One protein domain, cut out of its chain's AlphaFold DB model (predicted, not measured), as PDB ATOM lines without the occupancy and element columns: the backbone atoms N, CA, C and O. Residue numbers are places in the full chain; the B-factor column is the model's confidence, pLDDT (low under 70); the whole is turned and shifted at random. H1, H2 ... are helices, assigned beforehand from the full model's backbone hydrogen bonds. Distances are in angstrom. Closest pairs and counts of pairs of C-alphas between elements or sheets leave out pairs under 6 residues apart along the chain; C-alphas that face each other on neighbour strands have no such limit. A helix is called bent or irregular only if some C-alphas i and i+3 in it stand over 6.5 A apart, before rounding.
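What this domain is: This is residues 401 to 457 of the 645 residues of the protein "SIR2 family protein" of Corallococcus coralloides (UniProt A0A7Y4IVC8). Two helical rods, H2 and the arm H3a of a bent helix, run side by side in opposite directions, and the short helix H1 sits by the end of this pair away from their link, touching both. Beyond residue 442 the long helix H3 turns, and its second arm H3b passes near H1, on the side of H1 away from H2; residues 424 to 430 stick out at the other end. The printed part has 57 residues with three named helices, H1, H2 and H3 in that order, and no named strand; the class is all helix. It is compact, with a radius of gyration of the C-alphas of 11.3 A and spans of 29 by 22 by 19 A.

Where its parts are: H1 covers residues 401 to 407, beginning at C-alpha 401 (45.408, 43.637, 33.224). H2, residues 413 to 425, is 18.6 A long. H3, residues 429 to 455, was assigned as one helix by its hydrogen bonds but is bent: C-alphas 442 and 445 are 8.9 A apart. Its arms are H3a, residues 429 to 442, 19.8 A, and H3b, residues 445 to 455, 17.1 A, ending at C-alpha 455 (39.122, 47.076, 41.839). H3b is irregular, with C-alphas 445 and 448 at 7.0 A.

How they stand to each other: H1 and H2 touch as a helical hairpin, at a shallow tilt of 21 degrees, opposite ways; their closest C-alphas, of Leu 402 and Ile 416, are 6.6 A apart. H1 touches H3a through residues 439 to 442 alone, the same way at 29 degrees, a shallow tilt, with the C-alphas of Leu 401 and Leu 439 closest at 7.1 A. H2 and H3a are close but not clearly touching. H3b is close to H1 but not clearly touching, at a steep tilt of 66 degrees, and is apart from H2. Every O i to N i+4 pair is within hydrogen-bond range in H1, H2 and H3a; in H3b 6 of 7 are.

The domain as a whole: The C-alphas farthest apart, of Met 427 and Arg 445, are 29.6 A apart. The printed part has no cut, and both links are tight. The mean pLDDT of the printed part is 91.2, and residue 427 alone is under 70.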
ATOM      1  N   LEU A 401      44.047  43.986  32.802       96.12
ATOM      2  CA  LEU A 401      45.408  43.637  33.224       96.12
ATOM      3  C   LEU A 401      46.438  43.856  32.109       96.12
ATOM      4  O   LEU A 401      47.529  44.344  32.387       96.12
ATOM      5  N   LEU A 402      46.100  43.554  30.852       96.19
ATOM      6  CA  LEU A 402      46.952  43.865  29.699       96.19
ATOM      7  C   LEU A 402      47.108  45.372  29.478       96.19
ATOM      8  O   LEU A 402      48.219  45.827  29.235       96.19
ATOM      9  N   ASP A 403      46.029  46.146  29.615       95.56
ATOM     10  CA  ASP A 403      46.069  47.614  29.544       95.56
ATOM     11  C   ASP A 403      46.960  48.186  30.664       95.56
ATOM     12  O   ASP A 403      47.693  49.156  30.460       95.56
ATOM     13  N   ALA A 404      46.947  47.567  31.851       95.75
ATOM     14  CA  ALA A 404      47.883  47.902  32.918       95.75
ATOM     15  C   ALA A 404      49.326  47.533  32.559       95.75
ATOM     16  O   ALA A 404      50.215  48.350  32.781       95.75
ATOM     17  N   CYS A 405      49.559  46.361  31.959       96.19
ATOM     18  CA  CYS A 405      50.891  45.961  31.507       96.19
ATOM     19  C   CYS A 405      51.470  46.938  30.474       96.19
ATOM     20  O   CYS A 405      52.644  47.284  30.547       96.19
ATOM     21  N   GLU A 406      50.633  47.392  29.538       95.69
ATOM     22  CA  GLU A 406      50.987  48.362  28.499       95.69
ATOM     23  C   GLU A 406      51.329  49.730  29.095       95.69
ATOM     24  O   GLU A 406      52.385  50.291  28.823       95.69
ATOM     25  N   ARG A 407      50.469  50.257  29.973       95.12
ATOM     26  CA  ARG A 407      50.682  51.564  30.615       95.12
ATOM     27  C   ARG A 407      51.888  51.587  31.554       95.12
ATOM     28  O   ARG A 407      52.495  52.640  31.733       95.12
ATOM     29  N   LEU A 408      52.180  50.464  32.206       94.50
ATOM     30  CA  LEU A 408      53.314  50.318  33.121       94.50
ATOM     31  C   LEU A 408      54.611  49.920  32.401       94.50
ATOM     32  O   LEU A 408      55.639  49.819  33.062       94.50
ATOM     33  N   ASP A 409      54.557  49.714  31.081       93.06
ATOM     34  CA  ASP A 409      55.694  49.338  30.235       93.06
ATOM     35  C   ASP A 409      56.425  48.070  30.726       93.06
ATOM     36  O   ASP A 409      57.652  47.983  30.732       93.06
ATOM     37  N   VAL A 410      55.662  47.066  31.185       94.50
ATOM     38  CA  VAL A 410      56.215  45.784  31.685       94.50
ATOM     39  C   VAL A 410      56.229  44.675  30.626       94.50
ATOM     40  O   VAL A 410      56.848  43.628  30.820       94.50
ATOM     41  N   LEU A 411      55.541  44.880  29.500       92.50
ATOM     42  CA  LEU A 411      55.505  43.968  28.355       92.50
ATOM     43  C   LEU A 411      55.608  44.764  27.053       92.50
ATOM     44  O   LEU A 411      54.997  45.818  26.922       92.50
ATOM     45  N   ASP A 412      56.326  44.222  26.067       93.00
ATOM     46  CA  ASP A 412      56.405  44.822  24.737       93.00
ATOM     47  C   ASP A 412      55.079  44.710  23.958       93.00
ATOM     48  O   ASP A 412      54.235  43.839  24.208       93.00
ATOM     49  N   ALA A 413      54.910  45.604  22.981       92.12
ATOM     50  CA  ALA A 413      53.686  45.723  22.190       92.12
ATOM     51  C   ALA A 413      53.325  44.436  21.426       92.12
ATOM     52  O   ALA A 413      52.142  44.113  21.284       92.12
ATOM     53  N   GLU A 414      54.321  43.672  20.963       93.38
ATOM     54  CA  GLU A 414      54.093  42.417  20.245       93.38
ATOM     55  C   GLU A 414      53.508  41.354  21.185       93.38
ATOM     56  O   GLU A 414      52.478  40.743  20.884       93.38
ATOM     57  N   ARG A 415      54.097  41.179  22.375       92.19
ATOM     58  CA  ARG A 415      53.583  40.268  23.408       92.19
ATOM     59  C   ARG A 415      52.188  40.655  23.872       92.19
ATOM     60  O   ARG A 415      51.344  39.770  24.028       92.19
ATOM     61  N   ILE A 416      51.928  41.947  24.070       93.06
ATOM     62  CA  ILE A 416      50.595  42.443  24.431       93.06
ATOM     63  C   ILE A 416      49.589  42.063  23.345       93.06
ATOM     64  O   ILE A 416      48.550  41.476  23.656       93.06
ATOM     65  N   GLN A 417      49.895  42.325  22.072       92.81
ATOM     66  CA  GLN A 417      48.988  42.008  20.971       92.81
ATOM     67  C   GLN A 417      48.735  40.499  20.841       92.81
ATOM     68  O   GLN A 417      47.589  40.080  20.654       92.81
ATOM     69  N   ASN A 418      49.771  39.674  21.011       92.00
ATOM     70  CA  ASN A 418      49.651  38.216  21.006       92.00
ATOM     71  C   ASN A 418      48.736  37.720  22.134       92.00
ATOM     72  O   ASN A 418      47.819  36.935  21.884       92.00
ATOM     73  N   LYS A 419      48.905  38.240  23.356       92.50
ATOM     74  CA  LYS A 419      48.027  37.904  24.488       92.50
ATOM     75  C   LYS A 419      46.599  38.417  24.292       92.50
ATOM     76  O   LYS A 419      45.652  37.694  24.591       92.50
ATOM     77  N   ARG A 420      46.399  39.613  23.722       92.50
ATOM     78  CA  ARG A 420      45.057  40.115  23.357       92.50
ATOM     79  C   ARG A 420      44.361  39.172  22.374       92.50
ATOM     80  O   ARG A 420      43.179  38.879  22.549       92.50
ATOM     81  N   ASN A 421      45.076  38.683  21.362       90.50
ATOM     82  CA  ASN A 421      44.545  37.713  20.403       90.50
ATOM     83  C   ASN A 421      44.230  36.367  21.071       90.50
ATOM     84  O   ASN A 421      43.198  35.769  20.774       90.50
ATOM     85  N   PHE A 422      45.074  35.925  22.007       89.25
ATOM     86  CA  PHE A 422      44.824  34.721  22.791       89.25
ATOM     87  C   PHE A 422      43.522  34.826  23.592       89.25
ATOM     88  O   PHE A 422      42.645  33.985  23.423       89.25
ATOM     89  N   PHE A 423      43.345  35.876  24.404       87.62
ATOM     90  CA  PHE A 423      42.142  36.022  25.232       87.62
ATOM     91  C   PHE A 423      40.859  36.184  24.410       87.62
ATOM     92  O   PHE A 423      39.812  35.719  24.846       87.62
ATOM     93  N   LYS A 424      40.930  36.768  23.205       85.69
ATOM     94  CA  LYS A 424      39.784  36.823  22.278       85.69
ATOM     95  C   LYS A 424      39.311  35.438  21.827       85.69
ATOM     96  O   LYS A 424      38.118  35.253  21.623       85.69
ATOM     97  N   ASN A 425      40.235  34.491  21.670       79.06
ATOM     98  CA  ASN A 425      39.963  33.152  21.138       79.06
ATOM     99  C   ASN A 425      39.969  32.059  22.224       79.06
ATOM    100  O   ASN A 425      39.807  30.876  21.920       79.06
ATOM    101  N   CYS A 426      40.202  32.423  23.487       73.00
ATOM    102  CA  CYS A 426      40.362  31.468  24.573       73.00
ATOM    103  C   CYS A 426      39.011  30.849  24.953       73.00
ATOM    104  O   CYS A 426      38.143  31.525  25.498       73.00
ATOM    105  N   MET A 427      38.850  29.546  24.699       60.88
ATOM    106  CA  MET A 427      37.616  28.809  25.015       60.88
ATOM    107  C   MET A 427      37.674  28.007  26.325       60.88
ATOM    108  O   MET A 427      36.647  27.497  26.763       60.88
ATOM    109  N   ARG A 428      38.856  27.851  26.943       75.69
ATOM    110  CA  ARG A 428      39.054  27.020  28.148       75.69
ATOM    111  C   ARG A 428      39.537  27.845  29.334       75.69
ATOM    112  O   ARG A 428      40.373  28.732  29.167       75.69
ATOM    113  N   LEU A 429      39.034  27.533  30.526       74.69
ATOM    114  CA  LEU A 429      39.360  28.276  31.742       74.69
ATOM    115  C   LEU A 429      40.803  28.036  32.196       74.69
ATOM    116  O   LEU A 429      41.466  28.981  32.600       74.69
ATOM    117  N   GLU A 430      41.315  26.809  32.091       77.56
ATOM    118  CA  GLU A 430      42.680  26.464  32.519       77.56
ATOM    119  C   GLU A 430      43.712  27.318  31.772       77.56
ATOM    120  O   GLU A 430      44.613  27.908  32.362       77.56
ATOM    121  N   ASN A 431      43.487  27.482  30.469       83.19
ATOM    122  CA  ASN A 431      44.280  28.336  29.595       83.19
ATOM    123  C   ASN A 431      44.209  29.816  30.009       83.19
ATOM    124  O   ASN A 431      45.229  30.500  30.037       83.19
ATOM    125  N   MET A 432      43.016  30.312  30.353       84.81
ATOM    126  CA  MET A 432      42.840  31.679  30.849       84.81
ATOM    127  C   MET A 432      43.603  31.895  32.164       84.81
ATOM    128  O   MET A 432      44.276  32.912  32.310       84.81
ATOM    129  N   LEU A 433      43.537  30.947  33.100       87.38
ATOM    130  CA  LEU A 433      44.183  31.053  34.413       87.38
ATOM    131  C   LEU A 433      45.705  30.961  34.340       87.38
ATOM    132  O   LEU A 433      46.393  31.696  35.053       87.38
ATOM    133  N   ALA A 434      46.234  30.096  33.473       88.00
ATOM    134  CA  ALA A 434      47.664  30.028  33.198       88.00
ATOM    135  C   ALA A 434      48.174  31.364  32.631       88.00
ATOM    136  O   ALA A 434      49.176  31.911  33.101       88.00
ATOM    137  N   GLU A 435      47.440  31.951  31.682       89.75
ATOM    138  CA  GLU A 435      47.801  33.248  31.112       89.75
ATOM    139  C   GLU A 435      47.663  34.401  32.112       89.75
ATOM    140  O   GLU A 435      48.540  35.266  32.151       89.75
ATOM    141  N   LEU A 436      46.644  34.403  32.977       92.12
ATOM    142  CA  LEU A 436      46.552  35.347  34.098       92.12
ATOM    143  C   LEU A 436      47.762  35.216  35.041       92.12
ATOM    144  O   LEU A 436      48.300  36.230  35.486       92.12
ATOM    145  N   GLY A 437      48.258  33.993  35.267       92.94
ATOM    146  CA  GLY A 437      49.510  33.735  35.987       92.94
ATOM    147  C   GLY A 437      50.731  34.371  35.324       92.94
ATOM    148  O   GLY A 437      51.580  34.961  36.002       92.94
ATOM    149  N   SER A 438      50.796  34.334  33.993       93.75
ATOM    150  CA  SER A 438      51.857  35.011  33.244       93.75
ATOM    151  C   SER A 438      51.776  36.541  33.360       93.75
ATOM    152  O   SER A 438      52.810  37.188  33.505       93.75
ATOM    153  N   LEU A 439      50.566  37.122  33.363       94.94
ATOM    154  CA  LEU A 439      50.366  38.567  33.540       94.94
ATOM    155  C   LEU A 439      50.729  39.017  34.953       94.94
ATOM    156  O   LEU A 439      51.416  40.021  35.115       94.94
ATOM    157  N   ARG A 440      50.330  38.246  35.972       95.31
ATOM    158  CA  ARG A 440      50.755  38.467  37.359       95.31
ATOM    159  C   ARG A 440      52.280  38.467  37.469       95.31
ATOM    160  O   ARG A 440      52.840  39.353  38.102       95.31
ATOM    161  N   THR A 441      52.941  37.500  36.834       95.00
ATOM    162  CA  THR A 441      54.411  37.391  36.839       95.00
ATOM    163  C   THR A 441      55.075  38.559  36.109       95.00
ATOM    164  O   THR A 441      56.103  39.044  36.562       95.00
ATOM    165  N   ALA A 442      54.496  39.028  35.000       95.00
ATOM    166  CA  ALA A 442      55.016  40.175  34.261       95.00
ATOM    167  C   ALA A 442      54.863  41.493  35.036       95.00
ATOM    168  O   ALA A 442      55.764  42.323  35.012       95.00
ATOM    169  N   LEU A 443      53.734  41.677  35.725       95.50
ATOM    170  CA  LEU A 443      53.488  42.854  36.558       95.50
ATOM    171  C   LEU A 443      54.351  42.855  37.825       95.50
ATOM    172  O   LEU A 443      54.753  43.927  38.260       95.50
ATOM    173  N   ASP A 444      54.631  41.688  38.413       94.38
ATOM    174  CA  ASP A 444      55.494  41.518  39.591       94.38
ATOM    175  C   ASP A 444      55.208  42.570  40.690       94.38
ATOM    176  O   ASP A 444      54.109  42.600  41.254       94.38
ATOM    177  N   ARG A 445      56.149  43.488  40.957       94.00
ATOM    178  CA  ARG A 445      56.011  44.584  41.935       94.00
ATOM    179  C   ARG A 445      54.866  45.562  41.640       94.00
ATOM    180  O   ARG A 445      54.356  46.202  42.558       94.00
ATOM    181  N   ASP A 446      54.453  45.681  40.383       96.50
ATOM    182  CA  ASP A 446      53.388  46.573  39.933       96.50
ATOM    183  C   ASP A 446      51.999  45.902  39.951       96.50
ATOM    184  O   ASP A 446      50.982  46.561  39.715       96.50
ATOM    185  N   TYR A 447      51.909  44.613  40.306       96.62
ATOM    186  CA  TYR A 447      50.637  43.882  40.348       96.62
ATOM    187  C   TYR A 447      49.637  44.503  41.338       96.62
ATOM    188  O   TYR A 447      48.469  44.705  41.006       96.62
ATOM    189  N   GLN A 448      50.100  44.911  42.524       96.88
ATOM    190  CA  GLN A 448      49.265  45.605  43.514       96.88
ATOM    191  C   GLN A 448      48.706  46.934  42.983       96.88
ATOM    192  O   GLN A 448      47.567  47.298  43.288       96.88
ATOM    193  N   ARG A 449      49.491  47.665  42.183       96.00
ATOM    194  CA  ARG A 449      49.059  48.921  41.563       96.00
ATOM    195  C   ARG A 449      47.970  48.664  40.524       96.00
ATOM    196  O   ARG A 449      46.946  49.340  40.565       96.00
ATOM    197  N   ALA A 450      48.158  47.660  39.666       96.81
ATOM    198  CA  ALA A 450      47.153  47.256  38.688       96.81
ATOM    199  C   ALA A 450      45.833  46.832  39.363       96.81
ATOM    200  O   ALA A 450      44.762  47.267  38.949       96.81
ATOM    201  N   LEU A 451      45.896  46.049  40.446       96.69
ATOM    202  CA  LEU A 451      44.704  45.648  41.204       96.69
ATOM    203  C   LEU A 451      43.967  46.841  41.824       96.69
ATOM    204  O   LEU A 451      42.740  46.888  41.761       96.69
ATOM    205  N   ASN A 452      44.693  47.810  42.392       95.25
ATOM    206  CA  ASN A 452      44.081  49.021  42.940       95.25
ATOM    207  C   ASN A 452      43.352  49.823  41.851       95.25
ATOM    208  O   ASN A 452      42.237  50.277  42.070       95.25
ATOM    209  N   GLU A 453      43.941  49.971  40.667       93.88
ATOM    210  CA  GLU A 453      43.310  50.713  39.567       93.88
ATOM    211  C   GLU A 453      42.046  50.020  39.037       93.88
ATOM    212  O   GLU A 453      41.101  50.696  38.640       93.88
ATOM    213  N   ILE A 454      42.020  48.685  39.050       95.75
ATOM    214  CA  ILE A 454      40.904  47.890  38.523       95.75
ATOM    215  C   ILE A 454      39.768  47.736  39.544       95.75
ATOM    216  O   ILE A 454      38.599  47.819  39.177       95.75
ATOM    217  N   PHE A 455      40.095  47.479  40.813       96.31
ATOM    218  CA  PHE A 455      39.122  47.076  41.839       96.31
ATOM    219  C   PHE A 455      39.001  48.055  43.009       96.31
ATOM    220  O   PHE A 455      38.176  47.843  43.894       96.31
ATOM    221  N   ARG A 456      39.813  49.116  43.047       94.94
ATOM    222  CA  ARG A 456      39.734  50.191  44.055       94.94
ATOM    223  C   ARG A 456      39.808  51.572  43.387       94.94
ATOM    224  O   ARG A 456      40.678  52.384  43.721       94.94
ATOM    225  N   PRO A 457      38.933  51.839  42.402       92.56
ATOM    226  CA  PRO A 457      38.930  53.101  41.681       92.56
ATOM    227  C   PRO A 457      38.584  54.251  42.634       92.56
ATOM    228  O   PRO A 457      37.741  54.119  43.513       92.56
TER     229      PRO A 457